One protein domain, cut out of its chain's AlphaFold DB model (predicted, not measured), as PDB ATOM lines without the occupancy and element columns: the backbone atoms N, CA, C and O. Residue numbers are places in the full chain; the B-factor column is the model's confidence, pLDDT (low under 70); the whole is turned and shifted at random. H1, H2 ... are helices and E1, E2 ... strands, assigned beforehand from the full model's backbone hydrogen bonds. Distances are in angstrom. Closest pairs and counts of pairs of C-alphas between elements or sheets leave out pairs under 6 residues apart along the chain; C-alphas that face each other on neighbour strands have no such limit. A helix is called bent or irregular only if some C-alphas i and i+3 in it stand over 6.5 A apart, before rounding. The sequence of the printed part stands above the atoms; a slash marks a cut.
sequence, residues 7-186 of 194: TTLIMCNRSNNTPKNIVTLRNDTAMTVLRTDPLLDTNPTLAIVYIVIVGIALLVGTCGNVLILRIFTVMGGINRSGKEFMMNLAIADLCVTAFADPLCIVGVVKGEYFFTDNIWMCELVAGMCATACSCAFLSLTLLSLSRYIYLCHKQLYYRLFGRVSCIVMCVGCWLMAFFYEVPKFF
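AT A GLANCE: This is residues 7 to 186 of the 194 residues of the protein "G-protein coupled receptor moody" of Crassostrea gigas (UniProt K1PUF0). Long helices H2, H3, H5 and H7 build a rod: H2 packs on H3, and H3a, H5 and H7 form an up-and-down bundle, each running against the one before. The strand hairpin E1 and E2 extends one end, away from the long helices; at the other, residues 151 to 156 stick out, of which 154 to 156 belong to H6. The 180 printed residues include two named strands, an antiparallel sheet E1 - E2, then seven named helices: mostly helix. The whole is loose, radius of gyration of the C-alphas 21.6 A, spans 81 by 33 by 24 A.

IN THESE COORDINATES: E1, residues 23 to 27, begins at C-alpha 23 (-29.025, 5.228, 3.205); E2 is residues 30 to 34, H1 39 to 42, H2 44 to 74, 44.5 A. H3, residues 80 to 110, one helix by its hydrogen bonds, is bent, C-alphas 98 and 101 being 6.5 A apart: H3a is residues 80 to 98, H3b 101 to 110. H4 is residues 113 to 116, H5 119 to 152, 49.6 A, H6 154 to 160. H7, residues 163 to 185, 33.6 A, only just irregular with C-alphas 180 and 183 6.9 A apart, ends at C-alpha 185 (-31.288, 17.882, -18.183).

HOW THE PARTS SIT: H3a and H5 touch at a shallow tilt of 18 degrees, opposite ways, closest C-alphas Leu 89 and Ala 136, 5.5 A. H2 and H3a are a helical hairpin, closest C-alphas Asn 65 and Ala 90, 4.9 A. H5 touches H7 with residues 123 to 139 alone, at a steep tilt of 38 degrees, only just past shallow, closest C-alphas Thr 131 and Ala 177, 4.9 A. H1 touches H3b; H4 only just touches H3b, only at the corner, with 3 pairs of C-alphas within 8 A. Between E1 and E2, N 23 and O 34 are within hydrogen-bond range, 3.2 A. Every O i to N i+4 pair is in range in H2, H3a, H3b and H5, 2 of 3 in H6, 16 of 19 in H7; H1 and H4 are too short for one.

THE WHOLE: The farthest C-alphas, Thr 29 and Gln 155, are 80.9 A apart. The printed part has no cut, and its links between named elements are tight. pLDDT is under 70 in residues 7 to 42, 77, 110 to 121 and 184 to 186.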
ATOM      1  N   THR A   7     -18.853   8.234 -18.081       40.47
ATOM      2  CA  THR A   7     -20.029   8.966 -17.610       40.47
ATOM      3  C   THR A   7     -20.495   8.509 -16.223       40.47
ATOM      4  O   THR A   7     -20.880   9.343 -15.411       40.47
ATOM      5  N   THR A   8     -20.366   7.225 -15.880       42.12
ATOM      6  CA  THR A   8     -20.805   6.660 -14.590       42.12
ATOM      7  C   THR A   8     -19.951   7.140 -13.413       42.12
ATOM      8  O   THR A   8     -20.446   7.229 -12.296       42.12
ATOM      9  N   LEU A   9     -18.683   7.502 -13.652       43.78
ATOM     10  CA  LEU A   9     -17.792   8.061 -12.623       43.78
ATOM     11  C   LEU A   9     -18.143   9.510 -12.246       43.78
ATOM     12  O   LEU A   9     -17.750   9.963 -11.175       43.78
ATOM     13  N   ILE A  10     -18.859  10.230 -13.118       46.84
ATOM     14  CA  ILE A  10     -19.220  11.647 -12.935       46.84
ATOM     15  C   ILE A  10     -20.713  11.804 -12.589       46.84
ATOM     16  O   ILE A  10     -21.126  12.853 -12.110       46.84
ATOM     17  N   MET A  11     -21.552  10.786 -12.794       43.72
ATOM     18  CA  MET A  11     -22.985  10.871 -12.498       43.72
ATOM     19  C   MET A  11     -23.241  10.894 -10.984       43.72
ATOM     20  O   MET A  11     -23.253   9.854 -10.330       43.72
ATOM     21  N   CYS A  12     -23.537  12.073 -10.429       49.69
ATOM     22  CA  CYS A  12     -24.182  12.168  -9.124       49.69
ATOM     23  C   CYS A  12     -25.597  11.585  -9.252       49.69
ATOM     24  O   CYS A  12     -26.458  12.160  -9.920       49.69
ATOM     25  N   ASN A  13     -25.843  10.432  -8.626       44.41
ATOM     26  CA  ASN A  13     -27.130   9.742  -8.687       44.41
ATOM     27  C   ASN A  13     -28.274  10.699  -8.296       44.41
ATOM     28  O   ASN A  13     -28.272  11.249  -7.192       44.41
ATOM     29  N   ARG A  14     -29.254  10.917  -9.185       43.00
ATOM     30  CA  ARG A  14     -30.468  11.727  -8.965       43.00
ATOM     31  C   ARG A  14     -31.454  10.995  -8.033       43.00
ATOM     32  O   ARG A  14     -32.616  10.806  -8.369       43.00
ATOM     33  N   SER A  15     -30.999  10.555  -6.862       40.41
ATOM     34  CA  SER A  15     -31.889  10.001  -5.840       40.41
ATOM     35  C   SER A  15     -32.564  11.144  -5.079       40.41
ATOM     36  O   SER A  15     -31.895  12.031  -4.544       40.41
ATOM     37  N   ASN A  16     -33.897  11.146  -5.120       38.84
ATOM     38  CA  ASN A  16     -34.802  12.150  -4.567       38.84
ATOM     39  C   ASN A  16     -34.558  12.430  -3.073       38.84
ATOM     40  O   ASN A  16     -34.598  11.518  -2.257       38.84
ATOM     41  N   ASN A  17     -34.439  13.717  -2.727       39.00
ATOM     42  CA  ASN A  17     -34.784  14.334  -1.434       39.00
ATOM     43  C   ASN A  17     -34.290  13.700  -0.114       39.00
ATOM     44  O   ASN A  17     -34.798  14.041   0.955       39.00
ATOM     45  N   THR A  18     -33.253  12.871  -0.140       37.66
ATOM     46  CA  THR A  18     -32.459  12.529   1.044       37.66
ATOM     47  C   THR A  18     -31.019  13.003   0.851       37.66
ATOM     48  O   THR A  18     -30.511  12.981  -0.273       37.66
ATOM     49  N   PRO A  19     -30.328  13.467   1.911       40.03
ATOM     50  CA  PRO A  19     -28.894  13.723   1.826       40.03
ATOM     51  C   PRO A  19     -28.211  12.425   1.372       40.03
ATOM     52  O   PRO A  19     -28.293  11.408   2.060       40.03
ATOM     53  N   LYS A  20     -27.581  12.451   0.191       49.47
ATOM     54  CA  LYS A  20     -27.132  11.269  -0.584       49.47
ATOM     55  C   LYS A  20     -26.060  10.411   0.100       49.47
ATOM     56  O   LYS A  20     -25.731   9.332  -0.367       49.47
ATOM     57  N   ASN A  21     -25.592  10.862   1.255       44.47
ATOM     58  CA  ASN A  21     -24.691  10.180   2.174       44.47
ATOM     59  C   ASN A  21     -25.420   9.511   3.357       44.47
ATOM     60  O   ASN A  21     -24.807   9.300   4.402       44.47
ATOM     61  N   ILE A  22     -26.728   9.258   3.252       41.00
ATOM     62  CA  ILE A  22     -27.516   8.546   4.261       41.00
ATOM     63  C   ILE A  22     -28.472   7.578   3.556       41.00
ATOM     64  O   ILE A  22     -29.597   7.935   3.206       41.00
ATOM     65  N   VAL A  23     -28.059   6.322   3.393       46.53
ATOM     66  CA  VAL A  23     -29.025   5.228   3.205       46.53
ATOM     67  C   VAL A  23     -29.478   4.798   4.599       46.53
ATOM     68  O   VAL A  23     -28.720   4.161   5.327       46.53
ATOM     69  N   THR A  24     -30.690   5.184   5.009       41.62
ATOM     70  CA  THR A  24     -31.302   4.676   6.248       41.62
ATOM     71  C   THR A  24     -31.812   3.260   6.007       41.62
ATOM     72  O   THR A  24     -32.910   3.081   5.479       41.62
ATOM     73  N   LEU A  25     -31.046   2.245   6.408       44.19
ATOM     74  CA  LEU A  25     -31.596   0.899   6.542       44.19
ATOM     75  C   LEU A  25     -32.447   0.869   7.815       44.19
ATOM     76  O   LEU A  25     -31.931   0.940   8.929       44.19
ATOM     77  N   ARG A  26     -33.772   0.815   7.655       43.81
ATOM     78  CA  ARG A  26     -34.691   0.571   8.770       43.81
ATOM     79  C   ARG A  26     -34.607  -0.914   9.123       43.81
ATOM     80  O   ARG A  26     -35.145  -1.735   8.392       43.81
ATOM     81  N   ASN A  27     -33.944  -1.241  10.228       45.66
ATOM     82  CA  ASN A  27     -34.061  -2.539  10.892       45.66
ATOM     83  C   ASN A  27     -34.612  -2.275  12.301       45.66
ATOM     84  O   ASN A  27     -34.188  -1.306  12.931       45.66
ATOM     85  N   ASP A  28     -35.575  -3.073  12.767       57.28
ATOM     86  CA  ASP A  28     -36.575  -2.720  13.800       57.28
ATOM     87  C   ASP A  28     -36.074  -2.256  15.195       57.28
ATOM     88  O   ASP A  28     -36.895  -1.956  16.059       57.28
ATOM     89  N   THR A  29     -34.769  -2.091  15.446       63.28
ATOM     90  CA  THR A  29     -34.243  -1.493  16.694       63.28
ATOM     91  C   THR A  29     -33.055  -0.528  16.551       63.28
ATOM     92  O   THR A  29     -32.558  -0.051  17.571       63.28
ATOM     93  N   ALA A  30     -32.604  -0.152  15.347       54.41
ATOM     94  CA  ALA A  30     -31.574   0.890  15.194       54.41
ATOM     95  C   ALA A  30     -31.559   1.524  13.792       54.41
ATOM     96  O   ALA A  30     -31.657   0.832  12.783       54.41
ATOM     97  N   MET A  31     -31.375   2.848  13.734       36.88
ATOM     98  CA  MET A  31     -31.115   3.591  12.496       36.88
ATOM     99  C   MET A  31     -29.608   3.567  12.206       36.88
ATOM    100  O   MET A  31     -28.843   4.242  12.892       36.88
ATOM    101  N   THR A  32     -29.170   2.808  11.199       42.94
ATOM    102  CA  THR A  32     -27.789   2.865  10.697       42.94
ATOM    103  C   THR A  32     -27.714   3.806   9.494       42.94
ATOM    104  O   THR A  32     -28.469   3.683   8.531       42.94
ATOM    105  N   VAL A  33     -26.822   4.795   9.580       42.88
ATOM    106  CA  VAL A  33     -26.541   5.773   8.522       42.88
ATOM    107  C   VAL A  33     -25.388   5.234   7.677       42.88
ATOM    108  O   VAL A  33     -24.247   5.238   8.132       42.88
ATOM    109  N   LEU A  34     -25.670   4.749   6.465       42.34
ATOM    110  CA  LEU A  34     -24.627   4.396   5.493       42.34
ATOM    111  C   LEU A  34     -24.151   5.667   4.780       42.34
ATOM    112  O   LEU A  34     -24.897   6.249   3.989       42.34
ATOM    113  N   ARG A  35     -22.923   6.091   5.100       40.31
ATOM    114  CA  ARG A  35     -22.204   7.197   4.460       40.31
ATOM    115  C   ARG A  35     -21.598   6.708   3.143       40.31
ATOM    116  O   ARG A  35     -20.912   5.695   3.139       40.31
ATOM    117  N   THR A  36     -21.869   7.387   2.028       49.78
ATOM    118  CA  THR A  36     -21.113   7.181   0.785       49.78
ATOM    119  C   THR A  36     -19.769   7.879   0.942       49.78
ATOM    120  O   THR A  36     -19.666   9.105   0.885       49.78
ATOM    121  N   ASP A  37     -18.746   7.092   1.248       48.69
ATOM    122  CA  ASP A  37     -17.390   7.590   1.431       48.69
ATOM    123  C   ASP A  37     -16.796   8.022   0.073       48.69
ATOM    124  O   ASP A  37     -17.171   7.476  -0.971       48.69
ATOM    125  N   PRO A  38     -15.901   9.028   0.037       58.38
ATOM    126  CA  PRO A  38     -15.249   9.446  -1.203       58.38
ATOM    127  C   PRO A  38     -14.591   8.250  -1.915       58.38
ATOM    128  O   PRO A  38     -14.126   7.308  -1.270       58.38
ATOM    129  N   LEU A  39     -14.488   8.293  -3.254       59.66
ATOM    130  CA  LEU A  39     -13.818   7.235  -4.038       59.66
ATOM    131  C   LEU A  39     -12.395   6.946  -3.537       59.66
ATOM    132  O   LEU A  39     -11.923   5.813  -3.638       59.66
ATOM    133  N   LEU A  40     -11.743   7.964  -2.970       62.31
ATOM    134  CA  LEU A  40     -10.446   7.861  -2.318       62.31
ATOM    135  C   LEU A  40     -10.439   6.900  -1.112       62.31
ATOM    136  O   LEU A  40      -9.457   6.186  -0.942       62.31
ATOM    137  N   ASP A  41     -11.520   6.845  -0.328       60.28
ATOM    138  CA  ASP A  41     -11.662   5.950   0.833       60.28
ATOM    139  C   ASP A  41     -12.170   4.559   0.435       60.28
ATOM    140  O   ASP A  41     -11.741   3.556   1.002       60.28
ATOM    141  N   THR A  42     -13.055   4.467  -0.566       64.06
ATOM    142  CA  THR A  42     -13.639   3.172  -0.965       64.06
ATOM    143  C   THR A  42     -12.644   2.310  -1.751       64.06
ATOM    144  O   THR A  42     -12.534   1.110  -1.513       64.06
ATOM    145  N   ASN A  43     -11.928   2.901  -2.715       71.31
ATOM    146  CA  ASN A  43     -10.953   2.209  -3.560       71.31
ATOM    147  C   ASN A  43      -9.777   3.145  -3.900       71.31
ATOM    148  O   ASN A  43      -9.717   3.682  -5.016       71.31
ATOM    149  N   PRO A  44      -8.803   3.315  -2.986       74.38
ATOM    150  CA  PRO A  44      -7.720   4.288  -3.148       74.38
ATOM    151  C   PRO A  44      -6.897   4.040  -4.414       74.38
ATOM    152  O   PRO A  44      -6.501   4.985  -5.092       74.38
ATOM    153  N   THR A  45      -6.693   2.778  -4.797       76.50
ATOM    154  CA  THR A  45      -5.974   2.417  -6.026       76.50
ATOM    155  C   THR A  45      -6.659   2.975  -7.273       76.50
ATOM    156  O   THR A  45      -5.992   3.542  -8.134       76.50
ATOM    157  N   LEU A  46      -7.987   2.859  -7.371       75.38
ATOM    158  CA  LEU A  46      -8.743   3.367  -8.518       75.38
ATOM    159  C   LEU A  46      -8.763   4.897  -8.541       75.38
ATOM    160  O   LEU A  46      -8.581   5.491  -9.601       75.38
ATOM    161  N   ALA A  47      -8.923   5.529  -7.376       74.94
ATOM    162  CA  ALA A  47      -8.887   6.982  -7.247       74.94
ATOM    163  C   ALA A  47      -7.526   7.561  -7.663       74.94
ATOM    164  O   ALA A  47      -7.472   8.509  -8.445       74.94
ATOM    165  N   ILE A  48      -6.421   6.960  -7.207       83.50
ATOM    166  CA  ILE A  48      -5.063   7.379  -7.576       83.50
ATOM    167  C   ILE A  48      -4.837   7.206  -9.080       83.50
ATOM    168  O   ILE A  48      -4.364   8.135  -9.731       83.50
ATOM    169  N   VAL A  49      -5.206   6.052  -9.650       85.81
ATOM    170  CA  VAL A  49      -5.079   5.805 -11.096       85.81
ATOM    171  C   VAL A  49      -5.864   6.845 -11.897       85.81
ATOM    172  O   VAL A  49      -5.325   7.413 -12.845       85.81
ATOM    173  N   TYR A  50      -7.097   7.153 -11.492       82.88
ATOM    174  CA  TYR A  50      -7.918   8.169 -12.146       82.88
ATOM    175  C   TYR A  50      -7.283   9.564 -12.074       82.88
ATOM    176  O   TYR A  50      -7.128  10.215 -13.104       82.88
ATOM    177  N   ILE A  51      -6.854  10.004 -10.886       86.94
ATOM    178  CA  ILE A  51      -6.216  11.317 -10.691       86.94
ATOM    179  C   ILE A  51      -4.945  11.436 -11.538       86.94
ATOM    180  O   ILE A  51      -4.717  12.476 -12.149       86.94
ATOM    181  N   VAL A  52      -4.127  10.381 -11.610       91.38
ATOM    182  CA  VAL A  52      -2.908  10.377 -12.430       91.38
ATOM    183  C   VAL A  52      -3.248  10.489 -13.915       91.38
ATOM    184  O   VAL A  52      -2.655  11.313 -14.608       91.38
ATOM    185  N   ILE A  53      -4.213   9.709 -14.408       89.56
ATOM    186  CA  ILE A  53      -4.621   9.744 -15.821       89.56
ATOM    187  C   ILE A  53      -5.184  11.120 -16.189       89.56
ATOM    188  O   ILE A  53      -4.737  11.709 -17.171       89.56
ATOM    189  N   VAL A  54      -6.117  11.653 -15.396       87.62
ATOM    190  CA  VAL A  54      -6.725  12.972 -15.641       87.62
ATOM    191  C   VAL A  54      -5.693  14.088 -15.483       87.62
ATOM    192  O   VAL A  54      -5.675  15.019 -16.277       87.62
ATOM    193  N   GLY A  55      -4.767  13.981 -14.528       91.81
ATOM    194  CA  GLY A  55      -3.670  14.937 -14.370       91.81
ATOM    195  C   GLY A  55      -2.731  14.969 -15.580       91.81
ATOM    196  O   GLY A  55      -2.356  16.044 -16.047       91.81
ATOM    197  N   ILE A  56      -2.387  13.805 -16.138       93.31
ATOM    198  CA  ILE A  56      -1.605  13.721 -17.380       93.31
ATOM    199  C   ILE A  56      -2.413  14.279 -18.558       93.31
ATOM    200  O   ILE A  56      -1.862  15.043 -19.352       93.31
ATOM    201  N   ALA A  57      -3.700  13.937 -18.665       91.19
ATOM    202  CA  ALA A  57      -4.584  14.443 -19.713       91.19
ATOM    203  C   ALA A  57      -4.696  15.973 -19.672       91.19
ATOM    204  O   ALA A  57      -4.562  16.614 -20.712       91.19
ATOM    205  N   LEU A  58      -4.811  16.561 -18.482       93.19
ATOM    206  CA  LEU A  58      -4.808  18.005 -18.280       93.19
ATOM    207  C   LEU A  58      -3.500  18.620 -18.780       93.19
ATOM    208  O   LEU A  58      -3.524  19.557 -19.576       93.19
ATOM    209  N   LEU A  59      -2.343  18.097 -18.363       94.50
ATOM    210  CA  LEU A  59      -1.042  18.654 -18.752       94.50
ATOM    211  C   LEU A  59      -0.784  18.528 -20.257       94.50
ATOM    212  O   LEU A  59      -0.443  19.506 -20.922       94.50
ATOM    213  N   VAL A  60      -0.951  17.325 -20.805       94.69
ATOM    214  CA  VAL A  60      -0.679  17.041 -22.218       94.69
ATOM    215  C   VAL A  60      -1.728  17.701 -23.107       94.69
ATOM    216  O   VAL A  60      -1.378  18.293 -24.126       94.69
ATOM    217  N   GLY A  61      -2.997  17.643 -22.715       92.88
ATOM    218  CA  GLY A  61      -4.113  18.232 -23.437       92.88
ATOM    219  C   GLY A  61      -4.030  19.753 -23.479       92.88
ATOM    220  O   GLY A  61      -4.128  20.326 -24.562       92.88
ATOM    221  N   THR A  62      -3.759  20.428 -22.359       94.19
ATOM    222  CA  THR A  62      -3.576  21.892 -22.370       94.19
ATOM    223  C   THR A  62      -2.371  22.302 -23.212       94.19
ATOM    224  O   THR A  62      -2.510  23.110 -24.132       94.19
ATOM    225  N   CYS A  63      -1.195  21.714 -22.969       96.12
ATOM    226  CA  CYS A  63       0.019  22.044 -23.720       96.12
ATOM    227  C   CYS A  63      -0.144  21.766 -25.220       96.12
ATOM    228  O   CYS A  63       0.191  22.610 -26.053       96.12
ATOM    229  N   GLY A  64      -0.684  20.596 -25.566       95.44
ATOM    230  CA  GLY A  64      -0.894  20.160 -26.942       95.44
ATOM    231  C   GLY A  64      -1.883  21.050 -27.689       95.44
ATOM    232  O   GLY A  64      -1.580  21.512 -28.788       95.44
ATOM    233  N   ASN A  65      -3.027  21.368 -27.083       95.62
ATOM    234  CA  ASN A  65      -4.040  22.196 -27.736       95.62
ATOM    235  C   ASN A  65      -3.630  23.670 -27.841       95.62
ATOM    236  O   ASN A  65      -3.874  24.299 -28.872       95.62
ATOM    237  N   VAL A  66      -2.908  24.216 -26.854       95.56
ATOM    238  CA  VAL A  66      -2.288  25.548 -26.984       95.56
ATOM    239  C   VAL A  66      -1.273  25.559 -28.125       95.56
ATOM    240  O   VAL A  66      -1.246  26.504 -28.918       95.56
ATOM    241  N   LEU A  67      -0.452  24.512 -28.246       95.62
ATOM    242  CA  LEU A  67       0.512  24.396 -29.334       95.62
ATOM    243  C   LEU A  67      -0.192  24.337 -30.696       95.62
ATOM    244  O   LEU A  67       0.226  25.039 -31.613       95.62
ATOM    245  N   ILE A  68      -1.286  23.582 -30.819       94.25
ATOM    246  CA  ILE A  68      -2.122  23.549 -32.028       94.25
ATOM    247  C   ILE A  68      -2.600  24.966 -32.379       94.25
ATOM    248  O   ILE A  68      -2.366  25.425 -33.499       94.25
ATOM    249  N   LEU A  69      -3.180  25.706 -31.427       94.06
ATOM    250  CA  LEU A  69      -3.612  27.091 -31.663       94.06
ATOM    251  C   LEU A  69      -2.454  27.994 -32.113       94.06
ATOM    252  O   LEU A  69      -2.593  28.771 -33.061       94.06
ATOM    253  N   ARG A  70      -1.282  27.880 -31.480       93.69
ATOM    254  CA  ARG A  70      -0.082  28.641 -31.861       93.69
ATOM    255  C   ARG A  70       0.394  28.297 -33.270       93.69
ATOM    256  O   ARG A  70       0.661  29.195 -34.064       93.69
ATOM    257  N   ILE A  71       0.454  27.016 -33.611       93.38
ATOM    258  CA  ILE A  71       0.888  26.549 -34.928       93.38
ATOM    259  C   ILE A  71      -0.045  27.086 -36.019       93.38
ATOM    260  O   ILE A  71       0.427  27.642 -37.009       93.38
ATOM    261  N   PHE A  72      -1.362  26.978 -35.842       90.56
ATOM    262  CA  PHE A  72      -2.324  27.397 -36.865       90.56
ATOM    263  C   PHE A  72      -2.490  28.916 -36.991       90.56
ATOM    264  O   PHE A  72      -2.863  29.385 -38.069       90.56
ATOM    265  N   THR A  73      -2.170  29.685 -35.945       86.75
ATOM    266  CA  THR A  73      -2.145  31.158 -36.008       86.75
ATOM    267  C   THR A  73      -0.893  31.696 -36.698       86.75
ATOM    268  O   THR A  73      -0.982  32.679 -37.430       86.75
ATOM    269  N   VAL A  74       0.259  31.041 -36.522       87.50
ATOM    270  CA  VAL A  74       1.530  31.444 -37.149       87.50
ATOM    271  C   VAL A  74       1.644  30.923 -38.587       87.50
ATOM    272  O   VAL A  74       2.174  31.600 -39.468       87.50
ATOM    273  N   MET A  75       1.135  29.723 -38.865       85.69
ATOM    274  CA  MET A  75       1.306  29.084 -40.164       85.69
ATOM    275  C   MET A  75       0.307  29.611 -41.206       85.69
ATOM    276  O   MET A  75      -0.853  29.200 -41.274       85.69
ATOM    277  N   GLY A  76       0.785  30.474 -42.104       70.75
ATOM    278  CA  GLY A  76      -0.003  31.042 -43.206       70.75
ATOM    279  C   GLY A  76      -0.396  30.050 -44.313       70.75
ATOM    280  O   GLY A  76      -1.468  30.192 -44.895       70.75
ATOM    281  N   GLY A  77       0.393  28.997 -44.551       68.81
ATOM    282  CA  GLY A  77       0.277  28.146 -45.751       68.81
ATOM    283  C   GLY A  77      -0.838  27.088 -45.777       68.81
ATOM    284  O   GLY A  77      -1.137  26.561 -46.843       68.81
ATOM    285  N   ILE A  78      -1.470  26.754 -44.644       73.56
ATOM    286  CA  ILE A  78      -2.532  25.727 -44.622       73.56
ATOM    287  C   ILE A  78      -3.870  26.267 -45.165       73.56
ATOM    288  O   ILE A  78      -4.186  27.453 -45.047       73.56
ATOM    289  N   ASN A  79      -4.679  25.369 -45.732       77.81
ATOM    290  CA  ASN A  79      -6.035  25.648 -46.191       77.81
ATOM    291  C   ASN A  79      -6.910  26.287 -45.091       77.81
ATOM    292  O   ASN A  79      -7.086  25.708 -44.017       77.81
ATOM    293  N   ARG A  80      -7.477  27.466 -45.380       80.06
ATOM    294  CA  ARG A  80      -8.161  28.348 -44.421       80.06
ATOM    295  C   ARG A  80      -9.228  27.628 -43.603       80.06
ATOM    296  O   ARG A  80      -9.226  27.745 -42.387       80.06
ATOM    297  N   SER A  81     -10.096  26.859 -44.244       83.56
ATOM    298  CA  SER A  81     -11.247  26.233 -43.580       83.56
ATOM    299  C   SER A  81     -10.826  25.093 -42.657       83.56
ATOM    300  O   SER A  81     -11.371  24.943 -41.572       83.56
ATOM    301  N   GLY A  82      -9.786  24.345 -43.041       85.75
ATOM    302  CA  GLY A  82      -9.190  23.327 -42.176       85.75
ATOM    303  C   GLY A  82      -8.579  23.929 -40.909       85.75
ATOM    304  O   GLY A  82      -8.717  23.341 -39.841       85.75
ATOM    305  N   LYS A  83      -7.973  25.126 -41.005       89.31
ATOM    306  CA  LYS A  83      -7.469  25.847 -39.825       89.31
ATOM    307  C   LYS A  83      -8.594  26.190 -38.858       89.31
ATOM    308  O   LYS A  83      -8.437  25.959 -37.671       89.31
ATOM    309  N   GLU A  84      -9.712  26.720 -39.353       90.62
ATOM    310  CA  GLU A  84     -10.840  27.125 -38.501       90.62
ATOM    311  C   GLU A  84     -11.435  25.918 -37.743       90.62
ATOM    312  O   GLU A  84     -11.652  26.009 -36.538       90.62
ATOM    313  N   PHE A  85     -11.606  24.755 -38.393       92.19
ATOM    314  CA  PHE A  85     -12.088  23.540 -37.712       92.19
ATOM    315  C   PHE A  85     -11.083  22.976 -36.699       92.19
ATOM    316  O   PHE A  85     -11.478  22.547 -35.618       92.19
ATOM    317  N   MET A  86      -9.783  23.000 -37.018       93.12
ATOM    318  CA  MET A  86      -8.738  22.556 -36.087       93.12
ATOM    319  C   MET A  86      -8.600  23.500 -34.888       93.12
ATOM    320  O   MET A  86      -8.392  23.035 -33.771       93.12
ATOM    321  N   MET A  87      -8.773  24.809 -35.092       93.31
ATOM    322  CA  MET A  87      -8.832  25.778 -33.996       93.31
ATOM    323  C   MET A  87     -10.078  25.568 -33.126       93.31
ATOM    324  O   MET A  87      -9.956  25.614 -31.908       93.31
ATOM    325  N   ASN A  88     -11.250  25.286 -33.713       94.38
ATOM    326  CA  ASN A  88     -12.462  24.985 -32.941       94.38
ATOM    327  C   ASN A  88     -12.297  23.734 -32.066       94.38
ATOM    328  O   ASN A  88     -12.684  23.756 -30.902       94.38
ATOM    329  N   LEU A  89     -11.684  22.676 -32.608       92.69
ATOM    330  CA  LEU A  89     -11.370  21.460 -31.855       92.69
ATOM    331  C   LEU A  89     -10.449  21.768 -30.665       92.69
ATOM    332  O   LEU A  89     -10.794  21.457 -29.531       92.69
ATOM    333  N   ALA A  90      -9.348  22.487 -30.906       95.25
ATOM    334  CA  ALA A  90      -8.415  22.860 -29.846       95.25
ATOM    335  C   ALA A  90      -9.062  23.735 -28.758       95.25
ATOM    336  O   ALA A  90      -8.729  23.600 -27.584       95.25
ATOM    337  N   ILE A  91      -9.996  24.623 -29.120       93.12
ATOM    338  CA  ILE A  91     -10.767  25.408 -28.144       93.12
ATOM    339  C   ILE A  91     -11.670  24.492 -27.309       93.12
ATOM    340  O   ILE A  91     -11.709  24.646 -26.091       93.12
ATOM    341  N   ALA A  92     -12.366  23.536 -27.931       92.75
ATOM    342  CA  ALA A  92     -13.216  22.588 -27.214       92.75
ATOM    343  C   ALA A  92     -12.410  21.748 -26.210       92.75
ATOM    344  O   ALA A  92     -12.797  21.647 -25.046       92.75
ATOM    345  N   ASP A  93     -11.252  21.231 -26.620       92.94
ATOM    346  CA  ASP A  93     -10.374  20.452 -25.745       92.94
ATOM    347  C   ASP A  93      -9.768  21.302 -24.615       92.94
ATOM    348  O   ASP A  93      -9.622  20.834 -23.483       92.94
ATOM    349  N   LEU A  94      -9.449  22.578 -24.875       92.88
ATOM    350  CA  LEU A  94      -9.013  23.505 -23.824       92.88
ATOM    351  C   LEU A  94     -10.118  23.786 -22.811       92.88
ATOM    352  O   LEU A  94      -9.827  23.863 -21.622       92.88
ATOM    353  N   CYS A  95     -11.376  23.891 -23.240       90.31
ATOM    354  CA  CYS A  95     -12.496  24.023 -22.311       90.31
ATOM    355  C   CYS A  95     -12.614  22.794 -21.394       90.31
ATOM    356  O   CYS A  95     -12.781  22.948 -20.186       90.31
ATOM    357  N   VAL A  96     -12.480  21.579 -21.933       89.75
ATOM    358  CA  VAL A  96     -12.538  20.344 -21.128       89.75
ATOM    359  C   VAL A  96     -11.363  20.277 -20.154       89.75
ATOM    360  O   VAL A  96     -11.563  20.157 -18.949       89.75
ATOM    361  N   THR A  97     -10.142  20.443 -20.655       91.44
ATOM    362  CA  THR A  97      -8.927  20.313 -19.836       91.44
ATOM    363  C   THR A  97      -8.760  21.438 -18.809       91.44
ATOM    364  O   THR A  97      -8.152  21.225 -17.763       91.44
ATOM    365  N   ALA A  98      -9.319  22.630 -19.053       88.50
ATOM    366  CA  ALA A  98      -9.261  23.749 -18.111       88.50
ATOM    367  C   ALA A  98     -10.384  23.746 -17.063       88.50
ATOM    368  O   ALA A  98     -10.177  24.272 -15.970       88.50
ATOM    369  N   PHE A  99     -11.564  23.195 -17.376       86.19
ATOM    370  CA  PHE A  99     -12.727  23.252 -16.478       86.19
ATOM    371  C   PHE A  99     -13.190  21.880 -15.999       86.19
ATOM    372  O   PHE A  99     -13.366  21.691 -14.798       86.19
ATOM    373  N   ALA A 100     -13.380  20.917 -16.898       85.88
ATOM    374  CA  ALA A 100     -13.896  19.607 -16.523       85.88
ATOM    375  C   ALA A 100     -12.855  18.781 -15.758       85.88
ATOM    376  O   ALA A 100     -13.158  18.291 -14.673       85.88
ATOM    377  N   ASP A 101     -11.620  18.692 -16.260       86.25
ATOM    378  CA  ASP A 101     -10.568  17.877 -15.634       86.25
ATOM    379  C   ASP A 101     -10.269  18.296 -14.176       86.25
ATOM    380  O   ASP A 101     -10.253  17.423 -13.299       86.25
ATOM    381  N   PRO A 102     -10.109  19.597 -13.838       86.88
ATOM    382  CA  PRO A 102      -9.921  20.015 -12.448       86.88
ATOM    383  C   PRO A 102     -11.126  19.709 -11.558       86.88
ATOM    384  O   PRO A 102     -10.950  19.278 -10.418       86.88
ATOM    385  N   LEU A 103     -12.349  19.909 -12.062       83.81
ATOM    386  CA  LEU A 103     -13.572  19.640 -11.300       83.81
ATOM    387  C   LEU A 103     -13.754  18.140 -11.037       83.81
ATOM    388  O   LEU A 103     -14.162  17.760  -9.939       83.81
ATOM    389  N   CYS A 104     -13.364  17.288 -11.984       80.69
ATOM    390  CA  CYS A 104     -13.311  15.840 -11.807       80.69
ATOM    391  C   CYS A 104     -12.323  15.433 -10.701       80.69
ATOM    392  O   CYS A 104     -12.669  14.640  -9.826       80.69
ATOM    393  N   ILE A 105     -11.114  16.011 -10.683       82.31
ATOM    394  CA  ILE A 105     -10.117  15.743  -9.629       82.31
ATOM    395  C   ILE A 105     -10.645  16.182  -8.256       82.31
ATOM    396  O   ILE A 105     -10.543  15.428  -7.286       82.31
ATOM    397  N   VAL A 106     -11.244  17.375  -8.166       82.19
ATOM    398  CA  VAL A 106     -11.861  17.862  -6.920       82.19
ATOM    399  C   VAL A 106     -12.963  16.913  -6.453       82.19
ATOM    400  O   VAL A 106     -13.020  16.608  -5.263       82.19
ATOM    401  N   GLY A 107     -13.778  16.390  -7.372       74.44
ATOM    402  CA  GLY A 107     -14.811  15.400  -7.075       74.44
ATOM    403  C   GLY A 107     -14.279  14.123  -6.436       74.44
ATOM    404  O   GLY A 107     -14.816  13.661  -5.432       74.44
ATOM    405  N   VAL A 108     -13.180  13.583  -6.964       73.31
ATOM    406  CA  VAL A 108     -12.560  12.365  -6.421       73.31
ATOM    407  C   VAL A 108     -11.939  12.606  -5.041       73.31
ATOM    408  O   VAL A 108     -12.024  11.738  -4.174       73.31
ATOM    409  N   VAL A 109     -11.340  13.781  -4.816       71.56
ATOM    410  CA  VAL A 109     -10.646  14.114  -3.557       71.56
ATOM    411  C   VAL A 109     -11.612  14.527  -2.444       71.56
ATOM    412  O   VAL A 109     -11.421  14.149  -1.291       71.56
ATOM    413  N   LYS A 110     -12.623  15.343  -2.756       67.44
ATOM    414  CA  LYS A 110     -13.572  15.895  -1.771       67.44
ATOM    415  C   LYS A 110     -14.839  15.053  -1.613       67.44
ATOM    416  O   LYS A 110     -15.595  15.290  -0.671       67.44
ATOM    417  N   GLY A 111     -15.053  14.075  -2.493       61.75
ATOM    418  CA  GLY A 111     -16.255  13.251  -2.514       61.75
ATOM    419  C   GLY A 111     -17.505  14.032  -2.915       61.75
ATOM    420  O   GLY A 111     -17.459  15.216  -3.262       61.75
ATOM    421  N   GLU A 112     -18.657  13.365  -2.829       53.50
ATOM    422  CA  GLU A 112     -19.944  13.920  -3.266       53.50
ATOM    423  C   GLU A 112     -20.380  15.171  -2.485       53.50
ATOM    424  O   GLU A 112     -21.168  15.964  -2.999       53.50
ATOM    425  N   TYR A 113     -19.836  15.416  -1.287       55.22
ATOM    426  CA  TYR A 113     -20.163  16.592  -0.469       55.22
ATOM    427  C   TYR A 113     -19.897  17.921  -1.190       55.22
ATOM    428  O   TYR A 113     -20.679  18.853  -1.036       55.22
ATOM    429  N   PHE A 114     -18.858  18.010  -2.032       61.34
ATOM    430  CA  PHE A 114     -18.567  19.236  -2.792       61.34
ATOM    431  C   PHE A 114     -19.642  19.551  -3.849       61.34
ATOM    432  O   PHE A 114     -19.928  20.715  -4.127       61.34
ATOM    433  N   PHE A 115     -20.273  18.517  -4.412       61.50
ATOM    434  CA  PHE A 115     -21.358  18.649  -5.387       61.50
ATOM    435  C   PHE A 115     -22.755  18.614  -4.752       61.50
ATOM    436  O   PHE A 115     -23.730  18.945  -5.420       61.50
ATOM    437  N   THR A 116     -22.865  18.252  -3.470       55.09
ATOM    438  CA  THR A 116     -24.150  18.157  -2.756       55.09
ATOM    439  C   THR A 116     -24.777  19.535  -2.543       55.09
ATOM    440  O   THR A 116     -25.980  19.686  -2.735       55.09
ATOM    441  N   ASP A 117     -23.962  20.553  -2.256       58.12
ATOM    442  CA  ASP A 117     -24.435  21.941  -2.137       58.12
ATOM    443  C   ASP A 117     -24.762  22.571  -3.504       58.12
ATOM    444  O   ASP A 117     -25.534  23.523  -3.586       58.12
ATOM    445  N   ASN A 118     -24.203  22.031  -4.594       60.22
ATOM    446  CA  ASN A 118     -24.330  22.577  -5.944       60.22
ATOM    447  C   ASN A 118     -24.571  21.469  -6.978       60.22
ATOM    448  O   ASN A 118     -23.725  21.219  -7.840       60.22
ATOM    449  N   ILE A 119     -25.746  20.830  -6.925       63.38
ATOM    450  CA  ILE A 119     -26.114  19.716  -7.821       63.38
ATOM    451  C   ILE A 119     -25.931  20.061  -9.309       63.38
ATOM    452  O   ILE A 119     -25.505  19.234 -10.116       63.38
ATOM    453  N   TRP A 120     -26.161  21.333  -9.644       69.31
ATOM    454  CA  TRP A 120     -26.005  21.903 -10.976       69.31
ATOM    455  C   TRP A 120     -24.578  21.796 -11.512       69.31
ATOM    456  O   TRP A 120     -24.401  21.637 -12.711       69.31
ATOM    457  N   MET A 121     -23.555  21.852 -10.653       69.12
ATOM    458  CA  MET A 121     -22.152  21.787 -11.077       69.12
ATOM    459  C   MET A 121     -21.788  20.402 -11.605       69.12
ATOM    460  O   MET A 121     -21.050  20.290 -12.579       69.12
ATOM    461  N   CYS A 122     -22.327  19.347 -10.996       71.94
ATOM    462  CA  CYS A 122     -22.088  17.978 -11.435       71.94
ATOM    463  C   CYS A 122     -22.734  17.711 -12.801       71.94
ATOM    464  O   CYS A 122     -22.079  17.200 -13.712       71.94
ATOM    465  N   GLU A 123     -24.004  18.100 -12.961       73.44
ATOM    466  CA  GLU A 123     -24.710  17.981 -14.242       73.44
ATOM    467  C   GLU A 123     -24.059  18.865 -15.319       73.44
ATOM    468  O   GLU A 123     -23.931  18.450 -16.470       73.44
ATOM    469  N   LEU A 124     -23.574  20.053 -14.946       76.56
ATOM    470  CA  LEU A 124     -22.873  20.962 -15.849       76.56
ATOM    471  C   LEU A 124     -21.532  20.383 -16.308       76.56
ATOM    472  O   LEU A 124     -21.245  20.447 -17.496       76.56
ATOM    473  N   VAL A 125     -20.726  19.784 -15.425       79.81
ATOM    474  CA  VAL A 125     -19.458  19.138 -15.815       79.81
ATOM    475  C   VAL A 125     -19.710  17.968 -16.761       79.81
ATOM    476  O   VAL A 125     -19.088  17.900 -17.821       79.81
ATOM    477  N   ALA A 126     -20.661  17.090 -16.433       76.88
ATOM    478  CA  ALA A 126     -21.034  15.976 -17.302       76.88
ATOM    479  C   ALA A 126     -21.548  16.466 -18.668       76.88
ATOM    480  O   ALA A 126     -21.119  15.970 -19.713       76.88
ATOM    481  N   GLY A 127     -22.408  17.489 -18.666       80.38
ATOM    482  CA  GLY A 127     -22.912  18.133 -19.875       80.38
ATOM    483  C   GLY A 127     -21.804  18.798 -20.693       80.38
ATOM    484  O   GLY A 127     -21.768  18.639 -21.910       80.38
ATOM    485  N   MET A 128     -20.852  19.489 -20.065       83.50
ATOM    486  CA  MET A 128     -19.709  20.100 -20.755       83.50
ATOM    487  C   MET A 128     -18.817  19.052 -21.426       83.50
ATOM    488  O   MET A 128     -18.447  19.228 -22.583       83.50
ATOM    489  N   CYS A 129     -18.514  17.940 -20.751       84.19
ATOM    490  CA  CYS A 129     -17.743  16.846 -21.348       84.19
ATOM    491  C   CYS A 129     -18.453  16.250 -22.568       84.19
ATOM    492  O   CYS A 129     -17.841  16.063 -23.621       84.19
ATOM    493  N   ALA A 130     -19.752  15.968 -22.441       85.12
ATOM    494  CA  ALA A 130     -20.533  15.375 -23.517       85.12
ATOM    495  C   ALA A 130     -20.681  16.334 -24.708       85.12
ATOM    496  O   ALA A 130     -20.394  15.960 -25.844       85.12
ATOM    497  N   THR A 131     -21.023  17.600 -24.447       86.62
ATOM    498  CA  THR A 131     -21.136  18.634 -25.489       86.62
ATOM    499  C   THR A 131     -19.811  18.881 -26.204       86.62
ATOM    500  O   THR A 131     -19.792  18.954 -27.434       86.62
ATOM    501  N   ALA A 132     -18.691  18.956 -25.479       87.56
ATOM    502  CA  ALA A 132     -17.370  19.106 -26.080       87.56
ATOM    503  C   ALA A 132     -16.997  17.894 -26.946       87.56
ATOM    504  O   ALA A 132     -16.531  18.075 -28.070       87.56
ATOM    505  N   CYS A 133     -17.276  16.669 -26.485       88.12
ATOM    506  CA  CYS A 133     -17.044  15.444 -27.253       88.12
ATOM    507  C   CYS A 133     -17.872  15.409 -28.551       88.12
ATOM    508  O   CYS A 133     -17.340  15.157 -29.636       88.12
ATOM    509  N   SER A 134     -19.163  15.742 -28.480       89.69
ATOM    510  CA  SER A 134     -20.020  15.851 -29.664       89.69
ATOM    511  C   SER A 134     -19.540  16.949 -30.618       89.69
ATOM    512  O   SER A 134     -19.474  16.732 -31.828       89.69
ATOM    513  N   CYS A 135     -19.146  18.114 -30.095       91.12
ATOM    514  CA  CYS A 135     -18.599  19.208 -30.896       91.12
ATOM    515  C   CYS A 135     -17.283  18.806 -31.587       91.12
ATOM    516  O   CYS A 135     -17.085  19.114 -32.767       91.12
ATOM    517  N   ALA A 136     -16.413  18.068 -30.895       92.06
ATOM    518  CA  ALA A 136     -15.178  17.524 -31.447       92.06
ATOM    519  C   ALA A 136     -15.460  16.548 -32.597       92.06
ATOM    520  O   ALA A 136     -14.890  16.688 -33.681       92.06
ATOM    521  N   PHE A 137     -16.399  15.619 -32.413       92.44
ATOM    522  CA  PHE A 137     -16.803  14.672 -33.454       92.44
ATOM    523  C   PHE A 137     -17.372  15.375 -34.697       92.44
ATOM    524  O   PHE A 137     -16.975  15.080 -35.832       92.44
ATOM    525  N   LEU A 138     -18.255  16.359 -34.500       93.00
ATOM    526  CA  LEU A 138     -18.789  17.176 -35.591       93.00
ATOM    527  C   LEU A 138     -17.671  17.963 -36.294       93.00
ATOM    528  O   LEU A 138     -17.609  17.975 -37.522       93.00
ATOM    529  N   SER A 139     -16.732  18.541 -35.544       92.94
ATOM    530  CA  SER A 139     -15.588  19.281 -36.097       92.94
ATOM    531  C   SER A 139     -14.658  18.385 -36.920       92.94
ATOM    532  O   SER A 139     -14.217  18.785 -37.998       92.94
ATOM    533  N   LEU A 140     -14.396  17.154 -36.471       94.00
ATOM    534  CA  LEU A 140     -13.621  16.156 -37.219       94.00
ATOM    535  C   LEU A 140     -14.330  15.727 -38.506       94.00
ATOM    536  O   LEU A 140     -13.696  15.574 -39.556       94.00
ATOM    537  N   THR A 141     -15.651  15.582 -38.443       94.69
ATOM    538  CA  THR A 141     -16.486  15.267 -39.606       94.69
ATOM    539  C   THR A 141     -16.423  16.396 -40.631       94.69
ATOM    540  O   THR A 141     -16.165  16.152 -41.810       94.69
ATOM    541  N   LEU A 142     -16.563  17.648 -40.187       93.19
ATOM    542  CA  LEU A 142     -16.459  18.826 -41.047       93.19
ATOM    543  C   LEU A 142     -15.056  19.007 -41.624       93.19
ATOM    544  O   LEU A 142     -14.918  19.328 -42.804       93.19
ATOM    545  N   LEU A 143     -14.010  18.752 -40.836       94.00
ATOM    546  CA  LEU A 143     -12.632  18.763 -41.314       94.00
ATOM    547  C   LEU A 143     -12.445  17.739 -42.441       94.00
ATOM    548  O   LEU A 143     -11.913  18.086 -43.500       94.00
ATOM    549  N   SER A 144     -12.926  16.513 -42.238       94.31
ATOM    550  CA  SER A 144     -12.860  15.424 -43.219       94.31
ATOM    551  C   SER A 144     -13.639  15.765 -44.489       94.31
ATOM    552  O   SER A 144     -13.106  15.657 -45.596       94.31
ATOM    553  N   LEU A 145     -14.858  16.282 -44.335       93.50
ATOM    554  CA  LEU A 145     -15.701  16.715 -45.443       93.50
ATOM    555  C   LEU A 145     -15.067  17.873 -46.224       93.50
ATOM    556  O   LEU A 145     -15.073  17.867 -47.454       93.50
ATOM    557  N   SER A 146     -14.463  18.842 -45.531       91.44
ATOM    558  CA  SER A 146     -13.785  19.973 -46.168       91.44
ATOM    559  C   SER A 146     -12.621  19.513 -47.045       91.44
ATOM    560  O   SER A 146     -12.456  20.019 -48.154       91.44
ATOM    561  N   ARG A 147     -11.845  18.516 -46.590       92.12
ATOM    562  CA  ARG A 147     -10.743  17.931 -47.363       92.12
ATOM    563  C   ARG A 147     -11.264  17.154 -48.562       92.12
ATOM    564  O   ARG A 147     -10.733  17.320 -49.655       92.12
ATOM    565  N   TYR A 148     -12.321  16.368 -48.375       93.56
ATOM    566  CA  TYR A 148     -12.958  15.633 -49.462       93.56
ATOM    567  C   TYR A 148     -13.462  16.576 -50.568       93.56
ATOM    568  O   TYR A 148     -13.090  16.427 -51.730       93.56
ATOM    569  N   ILE A 149     -14.227  17.610 -50.208       91.12
ATOM    570  CA  ILE A 149     -14.770  18.580 -51.172       91.12
ATOM    571  C   ILE A 149     -13.650  19.407 -51.815       91.12
ATOM    572  O   ILE A 149     -13.716  19.693 -53.007       91.12
ATOM    573  N   TYR A 150     -12.600  19.758 -51.068       90.50
ATOM    574  CA  TYR A 150     -11.431  20.438 -51.627       90.50
ATOM    575  C   TYR A 150     -10.746  19.610 -52.726       90.50
ATOM    576  O   TYR A 150     -10.379  20.161 -53.763       90.50
ATOM    577  N   LEU A 151     -10.597  18.298 -52.507       91.75
ATOM    578  CA  LEU A 151      -9.942  17.386 -53.447       91.75
ATOM    579  C   LEU A 151     -10.825  17.059 -54.660       91.75
ATOM    580  O   LEU A 151     -10.345  17.107 -55.789       91.75
ATOM    581  N   CYS A 152     -12.106  16.749 -54.446       93.56
ATOM    582  CA  CYS A 152     -12.991  16.245 -55.501       93.56
ATOM    583  C   CYS A 152     -13.806  17.344 -56.206       93.56
ATOM    584  O   CYS A 152     -14.146  17.207 -57.378       93.56
ATOM    585  N   HIS A 153     -14.121  18.449 -55.521       91.06
ATOM    586  CA  HIS A 153     -15.072  19.465 -55.991       91.06
ATOM    587  C   HIS A 153     -14.616  20.895 -55.656       91.06
ATOM    588  O   HIS A 153     -15.307  21.666 -54.986       91.06
ATOM    589  N   LYS A 154     -13.454  21.291 -56.182       86.75
ATOM    590  CA  LYS A 154     -12.799  22.579 -55.894       86.75
ATOM    591  C   LYS A 154     -13.688  23.821 -56.092       86.75
ATOM    592  O   LYS A 154     -13.630  24.745 -55.286       86.75
ATOM    593  N   GLN A 155     -14.540  23.854 -57.119       89.19
ATOM    594  CA  GLN A 155     -15.449  24.990 -57.360       89.19
ATOM    595  C   GLN A 155     -16.515  25.123 -56.261       89.19
ATOM    596  O   GLN A 155     -16.873  26.228 -55.852       89.19
ATOM    597  N   LEU A 156     -17.005  23.984 -55.766       88.44
ATOM    598  CA  LEU A 156     -17.979  23.912 -54.683       88.44
ATOM    599  C   LEU A 156     -17.334  24.311 -53.348       88.44
ATOM    600  O   LEU A 156     -17.937  25.035 -52.558       88.44
ATOM    601  N   TYR A 157     -16.073  23.920 -53.144       89.25
ATOM    602  CA  TYR A 157     -15.295  24.251 -51.954       89.25
ATOM    603  C   TYR A 157     -15.258  25.759 -51.658       89.25
ATOM    604  O   TYR A 157     -15.599  26.174 -50.553       89.25
ATOM    605  N   TYR A 158     -14.907  26.589 -52.647       86.44
ATOM    606  CA  TYR A 158     -14.814  28.044 -52.458       86.44
ATOM    607  C   TYR A 158     -16.165  28.721 -52.200       86.44
ATOM    608  O   TYR A 158     -16.192  29.812 -51.634       86.44
ATOM    609  N   ARG A 159     -17.281  28.084 -52.585       87.25
ATOM    610  CA  ARG A 159     -18.630  28.580 -52.283       87.25
ATOM    611  C   ARG A 159     -19.084  28.208 -50.872       87.25
ATOM    612  O   ARG A 159     -19.639  29.060 -50.189       87.25
ATOM    613  N   LEU A 160     -18.853  26.969 -50.429       86.88
ATOM    614  CA  LEU A 160     -19.329  26.490 -49.122       86.88
ATOM    615  C   LEU A 160     -18.397  26.836 -47.959       86.88
ATOM    616  O   LEU A 160     -18.869  27.230 -46.895       86.88
ATOM    617  N   PHE A 161     -17.084  26.711 -48.137       88.69
ATOM    618  CA  PHE A 161     -16.110  26.809 -47.048       88.69
ATOM    619  C   PHE A 161     -15.441  28.189 -46.965       88.69
ATOM    620  O   PHE A 161     -14.234  28.306 -46.749       88.69
ATOM    621  N   GLY A 162     -16.228  29.258 -47.108       87.06
ATOM    622  CA  GLY A 162     -15.775  30.618 -46.800       87.06
ATOM    623  C   GLY A 162     -15.503  30.812 -45.300       87.06
ATOM    624  O   GLY A 162     -16.003  30.053 -44.474       87.06
ATOM    625  N   ARG A 163     -14.744  31.852 -44.920       86.19
ATOM    626  CA  ARG A 163     -14.369  32.093 -43.508       86.19
ATOM    627  C   ARG A 163     -15.587  32.211 -42.588       86.19
ATOM    628  O   ARG A 163     -15.652  31.533 -41.574       86.19
ATOM    629  N   VAL A 164     -16.548  33.055 -42.966       89.50
ATOM    630  CA  VAL A 164     -17.772  33.278 -42.180       89.50
ATOM    631  C   VAL A 164     -18.594  31.994 -42.095       89.50
ATOM    632  O   VAL A 164     -19.030  31.636 -41.011       89.50
ATOM    633  N   SER A 165     -18.724  31.260 -43.205       91.69
ATOM    634  CA  SER A 165     -19.414  29.965 -43.233       91.69
ATOM    635  C   SER A 165     -18.780  28.963 -42.265       91.69
ATOM    636  O   SER A 165     -19.482  28.371 -41.458       91.69
ATOM    637  N   CYS A 166     -17.447  28.842 -42.251       91.94
ATOM    638  CA  CYS A 166     -16.750  27.938 -41.329       91.94
ATOM    639  C   CYS A 166     -16.982  28.322 -39.864       91.94
ATOM    640  O   CYS A 166     -17.254  27.450 -39.051       91.94
ATOM    641  N   ILE A 167     -16.937  29.619 -39.535       91.44
ATOM    642  CA  ILE A 167     -17.232  30.101 -38.177       91.44
ATOM    643  C   ILE A 167     -18.680  29.769 -37.796       91.44
ATOM    644  O   ILE A 167     -18.919  29.247 -36.711       91.44
ATOM    645  N   VAL A 168     -19.639  30.012 -38.694       94.25
ATOM    646  CA  VAL A 168     -21.054  29.667 -38.479       94.25
ATOM    647  C   VAL A 168     -21.232  28.161 -38.289       94.25
ATOM    648  O   VAL A 168     -21.977  27.754 -37.407       94.25
ATOM    649  N   MET A 169     -20.523  27.328 -39.054       93.69
ATOM    650  CA  MET A 169     -20.544  25.873 -38.893       93.69
ATOM    651  C   MET A 169     -19.978  25.448 -37.534       93.69
ATOM    652  O   MET A 169     -20.602  24.632 -36.869       93.69
ATOM    653  N   CYS A 170     -18.865  26.038 -37.081       93.25
ATOM    654  CA  CYS A 170     -18.306  25.779 -35.751       93.25
ATOM    655  C   CYS A 170     -19.295  26.155 -34.640       93.25
ATOM    656  O   CYS A 170     -19.566  25.342 -33.761       93.25
ATOM    657  N   VAL A 171     -19.890  27.351 -34.703       93.94
ATOM    658  CA  VAL A 171     -20.940  27.775 -33.759       93.94
ATOM    659  C   VAL A 171     -22.141  26.825 -33.822       93.94
ATOM    660  O   VAL A 171     -22.677  26.434 -32.789       93.94
ATOM    661  N   GLY A 172     -22.521  26.388 -35.023       93.31
ATOM    662  CA  GLY A 172     -23.559  25.386 -35.240       93.31
ATOM    663  C   GLY A 172     -23.246  24.044 -34.576       93.31
ATOM    664  O   GLY A 172     -24.146  23.452 -33.991       93.31
ATOM    665  N   CYS A 173     -21.989  23.587 -34.591       93.19
ATOM    666  CA  CYS A 173     -21.567  22.373 -33.888       93.19
ATOM    667  C   CYS A 173     -21.769  22.489 -32.378       93.19
ATOM    668  O   CYS A 173     -22.282  21.553 -31.773       93.19
ATOM    669  N   TRP A 174     -21.419  23.635 -31.786       92.94
ATOM    670  CA  TRP A 174     -21.664  23.890 -30.366       92.94
ATOM    671  C   TRP A 174     -23.155  23.853 -30.052       92.94
ATOM    672  O   TRP A 174     -23.573  23.094 -29.184       92.94
ATOM    673  N   LEU A 175     -23.968  24.615 -30.788       93.56
ATOM    674  CA  LEU A 175     -25.415  24.651 -30.574       93.56
ATOM    675  C   LEU A 175     -26.035  23.262 -30.727       93.56
ATOM    676  O   LEU A 175     -26.776  22.828 -29.853       93.56
ATOM    677  N   MET A 176     -25.704  22.544 -31.801       91.12
ATOM    678  CA  MET A 176     -26.209  21.199 -32.055       91.12
ATOM    679  C   MET A 176     -25.802  20.232 -30.938       91.12
ATOM    680  O   MET A 176     -26.655  19.501 -30.444       91.12
ATOM    681  N   ALA A 177     -24.545  20.269 -30.489       88.69
ATOM    682  CA  ALA A 177     -24.079  19.471 -29.359       88.69
ATOM    683  C   ALA A 177     -24.858  19.787 -28.074       88.69
ATOM    684  O   ALA A 177     -25.331  18.869 -27.413       88.69
ATOM    685  N   PHE A 178     -25.069  21.068 -27.754       86.75
ATOM    686  CA  PHE A 178     -25.915  21.462 -26.626       86.75
ATOM    687  C   PHE A 178     -27.337  20.916 -26.773       86.75
ATOM    688  O   PHE A 178     -27.838  20.286 -25.849       86.75
ATOM    689  N   PHE A 179     -27.973  21.082 -27.935       88.06
ATOM    690  CA  PHE A 179     -29.327  20.580 -28.182       88.06
ATOM    691  C   PHE A 179     -29.450  19.059 -28.034       88.06
ATOM    692  O   PHE A 179     -30.469  18.594 -27.530       88.06
ATOM    693  N   TYR A 180     -28.431  18.286 -28.424       84.00
ATOM    694  CA  TYR A 180     -28.413  16.831 -28.220       84.00
ATOM    695  C   TYR A 180     -28.360  16.431 -26.741       84.00
ATOM    696  O   TYR A 180     -28.879  15.383 -26.364       84.00
ATOM    697  N   GLU A 181     -27.758  17.269 -25.903       78.56
ATOM    698  CA  GLU A 181     -27.533  17.003 -24.481       78.56
ATOM    699  C   GLU A 181     -28.649  17.574 -23.587       78.56
ATOM    700  O   GLU A 181     -28.887  17.072 -22.490       78.56
ATOM    701  N   VAL A 182     -29.413  18.560 -24.076       79.50
ATOM    702  CA  VAL A 182     -30.574  19.163 -23.390       79.50
ATOM    703  C   VAL A 182     -31.596  18.134 -22.862       79.50
ATOM    704  O   VAL A 182     -32.020  18.289 -21.715       79.50
ATOM    705  N   PRO A 183     -31.990  17.071 -23.599       76.25
ATOM    706  CA  PRO A 183     -32.925  16.062 -23.092       76.25
ATOM    707  C   PRO A 183     -32.487  15.407 -21.775       76.25
ATOM    708  O   PRO A 183     -33.341  15.054 -20.958       76.25
ATOM    709  N   LYS A 184     -31.171  15.303 -21.531       66.38
ATOM    710  CA  LYS A 184     -30.616  14.733 -20.296       66.38
ATOM    711  C   LYS A 184     -30.916  15.614 -19.081       66.38
ATOM    712  O   LYS A 184     -31.215  15.089 -18.013       66.38
ATOM    713  N   PHE A 185     -30.940  16.937 -19.252       63.84
ATOM    714  CA  PHE A 185     -31.288  17.882 -18.183       63.84
ATOM    715  C   PHE A 185     -32.785  17.864 -17.847       63.84
ATOM    716  O   PHE A 185     -33.167  17.908 -16.674       63.84
ATOM    717  N   PHE A 186     -33.645  17.734 -18.862       65.81
ATOM    718  CA  PHE A 186     -35.103  17.699 -18.687       65.81
ATOM    719  C   PHE A 186     -35.645  16.347 -18.201       65.81
ATOM    720  O   PHE A 186     -36.851  16.211 -18.005       65.81
TER     721      PHE A 186